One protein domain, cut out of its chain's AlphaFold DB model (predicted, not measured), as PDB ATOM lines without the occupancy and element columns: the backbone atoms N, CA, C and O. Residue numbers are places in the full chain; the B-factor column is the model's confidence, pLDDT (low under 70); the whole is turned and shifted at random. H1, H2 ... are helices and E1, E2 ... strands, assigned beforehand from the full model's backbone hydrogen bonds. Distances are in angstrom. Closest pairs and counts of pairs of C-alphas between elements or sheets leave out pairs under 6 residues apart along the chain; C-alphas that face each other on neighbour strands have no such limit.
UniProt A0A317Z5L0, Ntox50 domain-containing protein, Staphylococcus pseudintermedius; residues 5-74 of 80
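Overview. This is residues 5 to 74 of the 80 residues of the protein "Ntox50 domain-containing protein" of Staphylococcus pseudintermedius (UniProt A0A317Z5L0). A strongly twisted sheet of four strands, E1, E2, E5 and E6, makes a wall with the single helix H1 crossing over one of its faces, at the E5 and E6 part. A second, small sheet, the hairpin of E3 and E4, lies at one end of E5 and E6, where the chain turns by 76 degrees from E4 into E5. The 70 printed residues hold one named helix and six named strands, in the order H1 E1 E2 E3 E4 E5 E6, and the class is mixed. The larger sheet has the order E1 - E2 - E5 - E6, and both sheets are antiparallel. The whole is compact, with a radius of gyration of the C-alphas of 12.4 A and spans of 35 by 30 by 20 A.

Arrangement. Look first at H1, residues 9 to 19, in which every O i to N i+4 pair is within hydrogen-bond range. After it come E1, residues 24 to 27, and E2, residues 33 to 40, an antiparallel hairpin at 158 degrees; check N 24 and O 38, 2.9 A apart. Next, E3, residues 46 to 50, and E4, residues 53 to 57, form a hairpin at 139 degrees, with N 48 and O 55 at 2.9 A. E4 runs on into E5, residues 59 to 65, at 76 degrees across a break of 1 residue. E5 is also the antiparallel neighbour of E2, at 148 degrees, with N 62 and O 37 at 2.8 A. E5 and E6, residues 68 to 73, form the third hairpin, at 156 degrees, with N 61 and O 72 at 2.8 A. E1 and E6 are the edge strands. The sheet is only just strongly twisted, its C-alphas lying up to 4.3 A off the best plane. H1 is on this sheet at a height of 8.6 A, two layers with the helix on one face. It lies over E6 and only just over E5, on which 3 of its C-alphas fall, and runs across the strands, at 88 degrees to E6 on the local plane. The closest C-alphas of H1 and E6 are those of Leu 12 and Ile 71, 7.4 A apart. For E3 and E6 they are those of Gly 46 and Pro 73, at 5.4 A. H1 is apart from E3 and E4.

Along the chain. Find C-alpha 9 at (-13.904, 30.583, -41.685); from there H1 runs 15.2 A to C-alpha 19. E1 measures 9.5 A, E2 18.9 A, E3 12.8 A and E4 12.4 A. E5 runs 19.2 A from C-alpha 59 at (-27.149, 33.275, -33.101), and E6 runs 16.8 A to C-alpha 73 at (-23.168, 28.804, -32.050).

Size, cuts and confidence. The C-alphas farthest apart are those of Asp 8 and Phe 30, at 35.4 A. The printed part has no cut, and each link between named elements is tight. Its mean pLDDT is 94.6, and no printed residue is under 70.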
ATOM      1  N   THR A   5     -19.788  25.012 -36.001       96.56
ATOM      2  CA  THR A   5     -20.176  25.847 -37.142       96.56
ATOM      3  C   THR A   5     -20.399  25.008 -38.397       96.56
ATOM      4  O   THR A   5     -19.766  23.974 -38.589       96.56
ATOM      5  N   LEU A   6     -21.310  25.462 -39.256       96.81
ATOM      6  CA  LEU A   6     -21.597  24.849 -40.561       96.81
ATOM      7  C   LEU A   6     -20.963  25.617 -41.727       96.81
ATOM      8  O   LEU A   6     -20.882  25.094 -42.833       96.81
ATOM      9  N   LEU A   7     -20.546  26.857 -41.480       95.81
ATOM     10  CA  LEU A   7     -19.933  27.735 -42.469       95.81
ATOM     11  C   LEU A   7     -18.410  27.676 -42.352       95.81
ATOM     12  O   LEU A   7     -17.873  27.374 -41.281       95.81
ATOM     13  N   ASP A   8     -17.723  28.006 -43.441       95.06
ATOM     14  CA  ASP A   8     -16.272  28.131 -43.430       95.06
ATOM     15  C   ASP A   8     -15.798  29.414 -42.719       95.06
ATOM     16  O   ASP A   8     -16.556  30.353 -42.458       95.06
ATOM     17  N   ASN A   9     -14.502  29.463 -42.409       92.62
ATOM     18  CA  ASN A   9     -13.904  30.583 -41.685       92.62
ATOM     19  C   ASN A   9     -13.981  31.916 -42.448       92.62
ATOM     20  O   ASN A   9     -14.060  32.966 -41.814       92.62
ATOM     21  N   SER A  10     -13.929  31.899 -43.783       93.94
ATOM     22  CA  SER A  10     -13.992  33.120 -44.596       93.94
ATOM     23  C   SER A  10     -15.373  33.756 -44.477       93.94
ATOM     24  O   SER A  10     -15.504  34.951 -44.194       93.94
ATOM     25  N   GLU A  11     -16.413  32.934 -44.599       95.50
ATOM     26  CA  GLU A  11     -17.789  33.372 -44.463       95.50
ATOM     27  C   GLU A  11     -18.101  33.834 -43.035       95.50
ATOM     28  O   GLU A  11     -18.677  34.909 -42.851       95.50
ATOM     29  N   LEU A  12     -17.656  33.090 -42.017       95.19
ATOM     30  CA  LEU A  12     -17.808  33.494 -40.615       95.19
ATOM     31  C   LEU A  12     -17.124  34.840 -40.336       95.19
ATOM     32  O   LEU A  12     -17.726  35.711 -39.710       95.19
ATOM     33  N   ASN A  13     -15.910  35.063 -40.844       93.88
ATOM     34  CA  ASN A  13     -15.214  36.342 -40.679       93.88
ATOM     35  C   ASN A  13     -15.943  37.499 -41.373       93.88
ATOM     36  O   ASN A  13     -16.085  38.575 -40.790       93.88
ATOM     37  N   SER A  14     -16.454  37.278 -42.587       95.19
ATOM     38  CA  SER A  14     -17.269  38.274 -43.293       95.19
ATOM     39  C   SER A  14     -18.521  38.642 -42.490       95.19
ATOM     40  O   SER A  14     -18.838  39.822 -42.322       95.19
ATOM     41  N   LEU A  15     -19.195  37.642 -41.916       95.75
ATOM     42  CA  LEU A  15     -20.359  37.835 -41.057       95.75
ATOM     43  C   LEU A  15     -20.029  38.627 -39.785       95.75
ATOM     44  O   LEU A  15     -20.785  39.535 -39.430       95.75
ATOM     45  N   ILE A  16     -18.899  38.345 -39.127       94.62
ATOM     46  CA  ILE A  16     -18.431  39.128 -37.971       94.62
ATOM     47  C   ILE A  16     -18.216  40.584 -38.381       94.62
ATOM     48  O   ILE A  16     -18.757  41.472 -37.731       94.62
ATOM     49  N   HIS A  17     -17.493  40.853 -39.472       94.19
ATOM     50  CA  HIS A  17     -17.239  42.227 -39.917       94.19
ATOM     51  C   HIS A  17     -18.525  43.008 -40.216       94.19
ATOM     52  O   HIS A  17     -18.611  44.198 -39.928       94.19
ATOM     53  N   GLN A  18     -19.549  42.348 -40.758       95.62
ATOM     54  CA  GLN A  18     -20.829  42.990 -41.069       95.62
ATOM     55  C   GLN A  18     -21.702  43.259 -39.836       95.62
ATOM     56  O   GLN A  18     -22.578  44.135 -39.876       95.62
ATOM     57  N   LYS A  19     -21.538  42.464 -38.773       95.88
ATOM     58  CA  LYS A  19     -22.471  42.417 -37.639       95.88
ATOM     59  C   LYS A  19     -21.870  42.828 -36.294       95.88
ATOM     60  O   LYS A  19     -22.648  43.057 -35.375       95.88
ATOM     61  N   ALA A  20     -20.548  42.946 -36.182       94.44
ATOM     62  CA  ALA A  20     -19.873  43.378 -34.961       94.44
ATOM     63  C   ALA A  20     -20.445  44.708 -34.448       94.44
ATOM     64  O   ALA A  20     -20.691  45.634 -35.226       94.44
ATOM     65  N   GLY A  21     -20.671  44.784 -33.137       93.88
ATOM     66  CA  GLY A  21     -21.276  45.935 -32.468       93.88
ATOM     67  C   GLY A  21     -22.794  46.078 -32.644       93.88
ATOM     68  O   GLY A  21     -23.346  47.083 -32.202       93.88
ATOM     69  N   LYS A  22     -23.483  45.125 -33.291       95.38
ATOM     70  CA  LYS A  22     -24.956  45.141 -33.464       95.38
ATOM     71  C   LYS A  22     -25.686  44.186 -32.517       95.38
ATOM     72  O   LYS A  22     -26.915  44.160 -32.504       95.38
ATOM     73  N   GLY A  23     -24.946  43.359 -31.791       93.69
ATOM     74  CA  GLY A  23     -25.438  42.384 -30.835       93.69
ATOM     75  C   GLY A  23     -25.410  42.880 -29.393       93.69
ATOM     76  O   GLY A  23     -25.269  44.066 -29.099       93.69
ATOM     77  N   SER A  24     -25.563  41.939 -28.465       94.88
ATOM     78  CA  SER A  24     -25.516  42.210 -27.028       94.88
ATOM     79  C   SER A  24     -24.106  41.979 -26.493       94.88
ATOM     80  O   SER A  24     -23.611  40.849 -26.519       94.88
ATOM     81  N   LEU A  25     -23.461  43.034 -25.991       95.31
ATOM     82  CA  LEU A  25     -22.158  42.929 -25.333       95.31
ATOM     83  C   LEU A  25     -22.293  42.169 -24.012       95.31
ATOM     84  O   LEU A  25     -23.203  42.423 -23.226       95.31
ATOM     85  N   ILE A  26     -21.366  41.251 -23.756       94.75
ATOM     86  CA  ILE A  26     -21.285  40.549 -22.476       94.75
ATOM     87  C   ILE A  26     -20.277  41.290 -21.597       94.75
ATOM     88  O   ILE A  26     -19.097  41.394 -21.946       94.75
ATOM     89  N   ALA A  27     -20.746  41.769 -20.448       94.81
ATOM     90  CA  ALA A  27     -19.928  42.371 -19.403       94.81
ATOM     91  C   ALA A  27     -19.820  41.444 -18.180       94.81
ATOM     92  O   ALA A  27     -20.542  40.449 -18.076       94.81
ATOM     93  N   ASP A  28     -18.866  41.720 -17.296       93.88
ATOM     94  CA  ASP A  28     -18.847  41.160 -15.945       93.88
ATOM     95  C   ASP A  28     -19.779  41.942 -14.999       93.88
ATOM     96  O   ASP A  28     -20.393  42.936 -15.392       93.88
ATOM     97  N   ASP A  29     -19.873  41.496 -13.745       94.38
ATOM     98  CA  ASP A  29     -20.738  42.111 -12.727       94.38
ATOM     99  C   ASP A  29     -20.313  43.547 -12.360       94.38
ATOM    100  O   ASP A  29     -21.081  44.288 -11.749       94.38
ATOM    101  N   PHE A  30     -19.105  43.960 -12.756       95.25
ATOM    102  CA  PHE A  30     -18.565  45.305 -12.563       95.25
ATOM    103  C   PHE A  30     -18.730  46.191 -13.809       95.25
ATOM    104  O   PHE A  30     -18.307  47.345 -13.802       95.25
ATOM    105  N   GLY A  31     -19.339  45.673 -14.881       93.06
ATOM    106  CA  GLY A  31     -19.543  46.389 -16.139       93.06
ATOM    107  C   GLY A  31     -18.342  46.373 -17.090       93.06
ATOM    108  O   GLY A  31     -18.394  47.029 -18.131       93.06
ATOM    109  N   ASN A  32     -17.276  45.617 -16.802       95.94
ATOM    110  CA  ASN A  32     -16.152  45.491 -17.728       95.94
ATOM    111  C   ASN A  32     -16.519  44.564 -18.885       95.94
ATOM    112  O   ASN A  32     -17.007  43.448 -18.693       95.94
ATOM    113  N   TRP A  33     -16.230  45.000 -20.108       94.44
ATOM    114  CA  TRP A  33     -16.493  44.198 -21.294       94.44
ATOM    115  C   TRP A  33     -15.621  42.938 -21.333       94.44
ATOM    116  O   TRP A  33     -14.396  42.999 -21.230       94.44
ATOM    117  N   LYS A  34     -16.244  41.776 -21.553       95.69
ATOM    118  CA  LYS A  34     -15.560  40.473 -21.562       95.69
ATOM    119  C   LYS A  34     -14.995  40.085 -22.926       95.69
ATOM    120  O   LYS A  34     -14.709  38.908 -23.137       95.69
ATOM    121  N   ASN A  35     -14.857  41.036 -23.855       95.94
ATOM    122  CA  ASN A  35     -14.490  40.781 -25.253       95.94
ATOM    123  C   ASN A  35     -15.428  39.770 -25.931       95.94
ATOM    124  O   ASN A  35     -15.004  38.943 -26.739       95.94
ATOM    125  N   LYS A  36     -16.711  39.789 -25.554       96.44
ATOM    126  CA  LYS A  36     -17.722  38.883 -26.096       96.44
ATOM    127  C   LYS A  36     -18.981  39.634 -26.483       96.44
ATOM    128  O   LYS A  36     -19.377  40.587 -25.808       96.44
ATOM    129  N   GLU A  37     -19.610  39.162 -27.546       96.50
ATOM    130  CA  GLU A  37     -20.847  39.718 -28.083       96.50
ATOM    131  C   GLU A  37     -21.750  38.587 -28.573       96.50
ATOM    132  O   GLU A  37     -21.287  37.657 -29.230       96.50
ATOM    133  N   ILE A  38     -23.040  38.646 -28.252       95.94
ATOM    134  CA  ILE A  38     -24.047  37.724 -28.782       95.94
ATOM    135  C   ILE A  38     -24.696  38.383 -29.993       95.94
ATOM    136  O   ILE A  38     -25.394  39.386 -29.849       95.94
ATOM    137  N   ILE A  39     -24.503  37.798 -31.172       96.06
ATOM    138  CA  ILE A  39     -24.948  38.354 -32.454       96.06
ATOM    139  C   ILE A  39     -25.955  37.409 -33.111       96.06
ATOM    140  O   ILE A  39     -25.750  36.197 -33.111       96.06
ATOM    141  N   ASP A  40     -27.021  37.964 -33.696       96.00
ATOM    142  CA  ASP A  40     -27.850  37.274 -34.691       96.00
ATOM    143  C   ASP A  40     -27.322  37.575 -36.105       96.00
ATOM    144  O   ASP A  40     -27.356  38.713 -36.596       96.00
ATOM    145  N   PHE A  41     -26.809  36.537 -36.763       95.12
ATOM    146  CA  PHE A  41     -26.216  36.644 -38.092       95.12
ATOM    147  C   PHE A  41     -27.258  36.656 -39.216       95.12
ATOM    148  O   PHE A  41     -26.918  36.971 -40.355       95.12
ATOM    149  N   GLY A  42     -28.532  36.375 -38.923       94.62
ATOM    150  CA  GLY A  42     -29.628  36.357 -39.894       94.62
ATOM    151  C   GLY A  42     -29.674  35.112 -40.789       94.62
ATOM    152  O   GLY A  42     -30.654  34.912 -41.506       94.62
ATOM    153  N   LYS A  43     -28.669  34.234 -40.707       95.56
ATOM    154  CA  LYS A  43     -28.594  32.932 -41.388       95.56
ATOM    155  C   LYS A  43     -28.050  31.865 -40.444       95.56
ATOM    156  O   LYS A  43     -27.395  32.208 -39.468       95.56
ATOM    157  N   ILE A  44     -28.332  30.594 -40.731       96.88
ATOM    158  CA  ILE A  44     -27.828  29.476 -39.924       96.88
ATOM    159  C   ILE A  44     -26.299  29.482 -39.988       96.88
ATOM    160  O   ILE A  44     -25.725  29.455 -41.077       96.88
ATOM    161  N   ILE A  45     -25.657  29.549 -38.822       96.62
ATOM    162  CA  ILE A  45     -24.193  29.564 -38.695       96.62
ATOM    163  C   ILE A  45     -23.635  28.253 -38.145       96.62
ATOM    164  O   ILE A  45     -22.449  27.963 -38.309       96.62
ATOM    165  N   GLY A  46     -24.468  27.456 -37.479       96.56
ATOM    166  CA  GLY A  46     -24.020  26.279 -36.758       96.56
ATOM    167  C   GLY A  46     -25.131  25.596 -35.982       96.56
ATOM    168  O   GLY A  46     -26.302  25.965 -36.080       96.56
ATOM    169  N   LYS A  47     -24.726  24.599 -35.199       96.12
ATOM    170  CA  LYS A  47     -25.595  23.825 -34.321       96.12
ATOM    171  C   LYS A  47     -25.101  23.914 -32.886       96.12
ATOM    172  O   LYS A  47     -23.903  23.781 -32.633       96.12
ATOM    173  N   ASP A  48     -26.027  24.134 -31.967       95.50
ATOM    174  CA  ASP A  48     -25.790  24.108 -30.526       95.50
ATOM    175  C   ASP A  48     -26.410  22.847 -29.921       95.50
ATOM    176  O   ASP A  48     -27.446  22.381 -30.391       95.50
ATOM    177  N   TYR A  49     -25.765  22.267 -28.910       92.69
ATOM    178  CA  TYR A  49     -26.264  21.052 -28.268       92.69
ATOM    179  C   TYR A  49     -27.072  21.414 -27.025       92.69
ATOM    180  O   TYR A  49     -26.513  21.823 -26.002       92.69
ATOM    181  N   ILE A  50     -28.388  21.259 -27.117       89.75
ATOM    182  CA  ILE A  50     -29.351  21.673 -26.098       89.75
ATOM    183  C   ILE A  50     -30.277  20.490 -25.828       89.75
ATOM    184  O   ILE A  50     -30.802  19.889 -26.757       89.75
ATOM    185  N   ASP A  51     -30.435  20.137 -24.553       89.12
ATOM    186  CA  ASP A  51     -31.406  19.142 -24.075       89.12
ATOM    187  C   ASP A  51     -31.358  17.771 -24.789       89.12
ATOM    188  O   ASP A  51     -32.353  17.062 -24.869       89.12
ATOM    189  N   GLY A  52     -30.173  17.359 -25.261       91.69
ATOM    190  CA  GLY A  52     -29.963  16.061 -25.919       91.69
ATOM    191  C   GLY A  52     -29.925  16.114 -27.447       91.69
ATOM    192  O   GLY A  52     -29.574  15.117 -28.074       91.69
ATOM    193  N   GLU A  53     -30.214  17.269 -28.047       92.56
ATOM    194  CA  GLU A  53     -30.333  17.428 -29.495       92.56
ATOM    195  C   GLU A  53     -29.438  18.549 -30.034       92.56
ATOM    196  O   GLU A  53     -29.063  19.490 -29.332       92.56
ATOM    197  N   PHE A  54     -29.082  18.441 -31.315       94.06
ATOM    198  CA  PHE A  54     -28.411  19.514 -32.039       94.06
ATOM    199  C   PHE A  54     -29.437  20.426 -32.699       94.06
ATOM    200  O   PHE A  54     -30.089  20.033 -33.665       94.06
ATOM    201  N   ILE A  55     -29.514  21.662 -32.218       93.44
ATOM    202  CA  ILE A  55     -30.439  22.675 -32.714       93.44
ATOM    203  C   ILE A  55     -29.669  23.643 -33.608       93.44
ATOM    204  O   ILE A  55     -28.640  24.192 -33.209       93.44
ATOM    205  N   GLU A  56     -30.148  23.833 -34.835       96.31
ATOM    206  CA  GLU A  56     -29.613  24.851 -35.742       96.31
ATOM    207  C   GLU A  56     -29.867  26.246 -35.187       96.31
ATOM    208  O   GLU A  56     -30.931  26.515 -34.641       96.31
ATOM    209  N   THR A  57     -28.899  27.147 -35.336       96.00
ATOM    210  CA  THR A  57     -29.044  28.512 -34.833       96.00
ATOM    211  C   THR A  57     -28.420  29.544 -35.759       96.00
ATOM    212  O   THR A  57     -27.412  29.308 -36.439       96.00
ATOM    213  N   LYS A  58     -29.044  30.723 -35.771       96.50
ATOM    214  CA  LYS A  58     -28.538  31.941 -36.412       96.50
ATOM    215  C   LYS A  58     -27.729  32.804 -35.454       96.50
ATOM    216  O   LYS A  58     -27.054  33.739 -35.887       96.50
ATOM    217  N   ARG A  59     -27.810  32.515 -34.154       95.69
ATOM    218  CA  ARG A  59     -27.149  33.275 -33.101       95.69
ATOM    219  C   ARG A  59     -25.817  32.637 -32.743       95.69
ATOM    220  O   ARG A  59     -25.683  31.419 -32.658       95.69
ATOM    221  N   GLY A  60     -24.824  33.479 -32.492       95.75
ATOM    222  CA  GLY A  60     -23.514  33.040 -32.036       95.75
ATOM    223  C   GLY A  60     -22.912  34.006 -31.034       95.75
ATOM    224  O   GLY A  60     -23.124  35.216 -31.105       95.75
ATOM    225  N   THR A  61     -22.147  33.456 -30.100       96.56
ATOM    226  CA  THR A  61     -21.268  34.233 -29.233       96.56
ATOM    227  C   THR A  61     -19.959  34.453 -29.980       96.56
ATOM    228  O   THR A  61     -19.225  33.498 -30.232       96.56
ATOM    229  N   VAL A  62     -19.663  35.697 -30.336       96.81
ATOM    230  CA  VAL A  62     -18.363  36.086 -30.876       96.81
ATOM    231  C   VAL A  62     -17.412  36.324 -29.718       96.81
ATOM    232  O   VAL A  62     -17.725  37.068 -28.790       96.81
ATOM    233  N   HIS A  63     -16.259  35.668 -29.759       95.94
ATOM    234  CA  HIS A  63     -15.144  35.927 -28.858       95.94
ATOM    235  C   HIS A  63     -14.096  36.743 -29.609       95.94
ATOM    236  O   HIS A  63     -13.482  36.244 -30.554       95.94
ATOM    237  N   TYR A  64     -13.885  37.980 -29.170       95.06
ATOM    238  CA  TYR A  64     -12.870  38.867 -29.716       95.06
ATOM    239  C   TYR A  64     -11.527  38.625 -29.030       95.06
ATOM    240  O   TYR A  64     -11.434  38.503 -27.807       95.06
ATOM    241  N   SER A  65     -10.466  38.577 -29.825       92.00
ATOM    242  CA  SER A  65      -9.087  38.548 -29.346       92.00
ATOM    243  C   SER A  65      -8.214  39.454 -30.210       92.00
ATOM    244  O   SER A  65      -8.625  39.899 -31.280       92.00
ATOM    245  N   LYS A  66      -6.978  39.709 -29.771       89.62
ATOM    246  CA  LYS A  66      -6.025  40.528 -30.537       89.62
ATOM    247  C   LYS A  66      -5.629  39.898 -31.877       89.62
ATOM    248  O   LYS A  66      -5.273  40.623 -32.795       89.62
ATOM    249  N   THR A  67      -5.654  38.568 -31.979       89.00
ATOM    250  CA  THR A  67      -5.159  37.815 -33.145       89.00
ATOM    251  C   THR A  67      -6.273  37.280 -34.040       89.00
ATOM    252  O   THR A  67      -5.990  36.643 -35.050       89.00
ATOM    253  N   GLY A  68      -7.536  37.521 -33.688       87.44
ATOM    254  CA  GLY A  68      -8.680  37.058 -34.461       87.44
ATOM    255  C   GLY A  68      -9.948  36.945 -33.627       87.44
ATOM    256  O   GLY A  68      -9.957  37.216 -32.424       87.44
ATOM    257  N   SER A  69     -11.025  36.519 -34.276       92.81
ATOM    258  CA  SER A  69     -12.311  36.270 -33.630       92.81
ATOM    259  C   SER A  69     -12.809  34.879 -33.999       92.81
ATOM    260  O   SER A  69     -12.514  34.384 -35.083       92.81
ATOM    261  N   HIS A  70     -13.559  34.241 -33.105       92.00
ATOM    262  CA  HIS A  70     -14.255  32.990 -33.408       92.00
ATOM    263  C   HIS A  70     -15.699  33.045 -32.925       92.00
ATOM    264  O   HIS A  70     -16.019  33.755 -31.969       92.00
ATOM    265  N   ILE A  71     -16.564  32.286 -33.597       95.19
ATOM    266  CA  ILE A  71     -17.998  32.230 -33.317       95.19
ATOM    267  C   ILE A  71     -18.319  30.888 -32.673       95.19
ATOM    268  O   ILE A  71     -17.978  29.840 -33.214       95.19
ATOM    269  N   ILE A  72     -19.011  30.927 -31.538       95.06
ATOM    270  CA  ILE A  72     -19.596  29.746 -30.904       95.06
ATOM    271  C   ILE A  72     -21.111  29.805 -31.131       95.06
ATOM    272  O   ILE A  72     -21.736  30.740 -30.621       95.06
ATOM    273  N   PRO A  73     -21.716  28.864 -31.883       96.44
ATOM    274  CA  PRO A  73     -23.168  28.804 -32.050       96.44
ATOM    275  C   PRO A  73     -23.887  28.794 -30.697       96.44
ATOM    276  O   PRO A  73     -23.441  28.128 -29.764       96.44
ATOM    277  N   ASN A  74     -24.968  29.561 -30.578       93.88
ATOM    278  CA  ASN A  74     -25.689  29.766 -29.325       93.88
ATOM    279  C   ASN A  74     -27.202  29.667 -29.553       93.88
ATOM    280  O   ASN A  74     -27.860  30.666 -29.844       93.88
TER     281      ASN A  74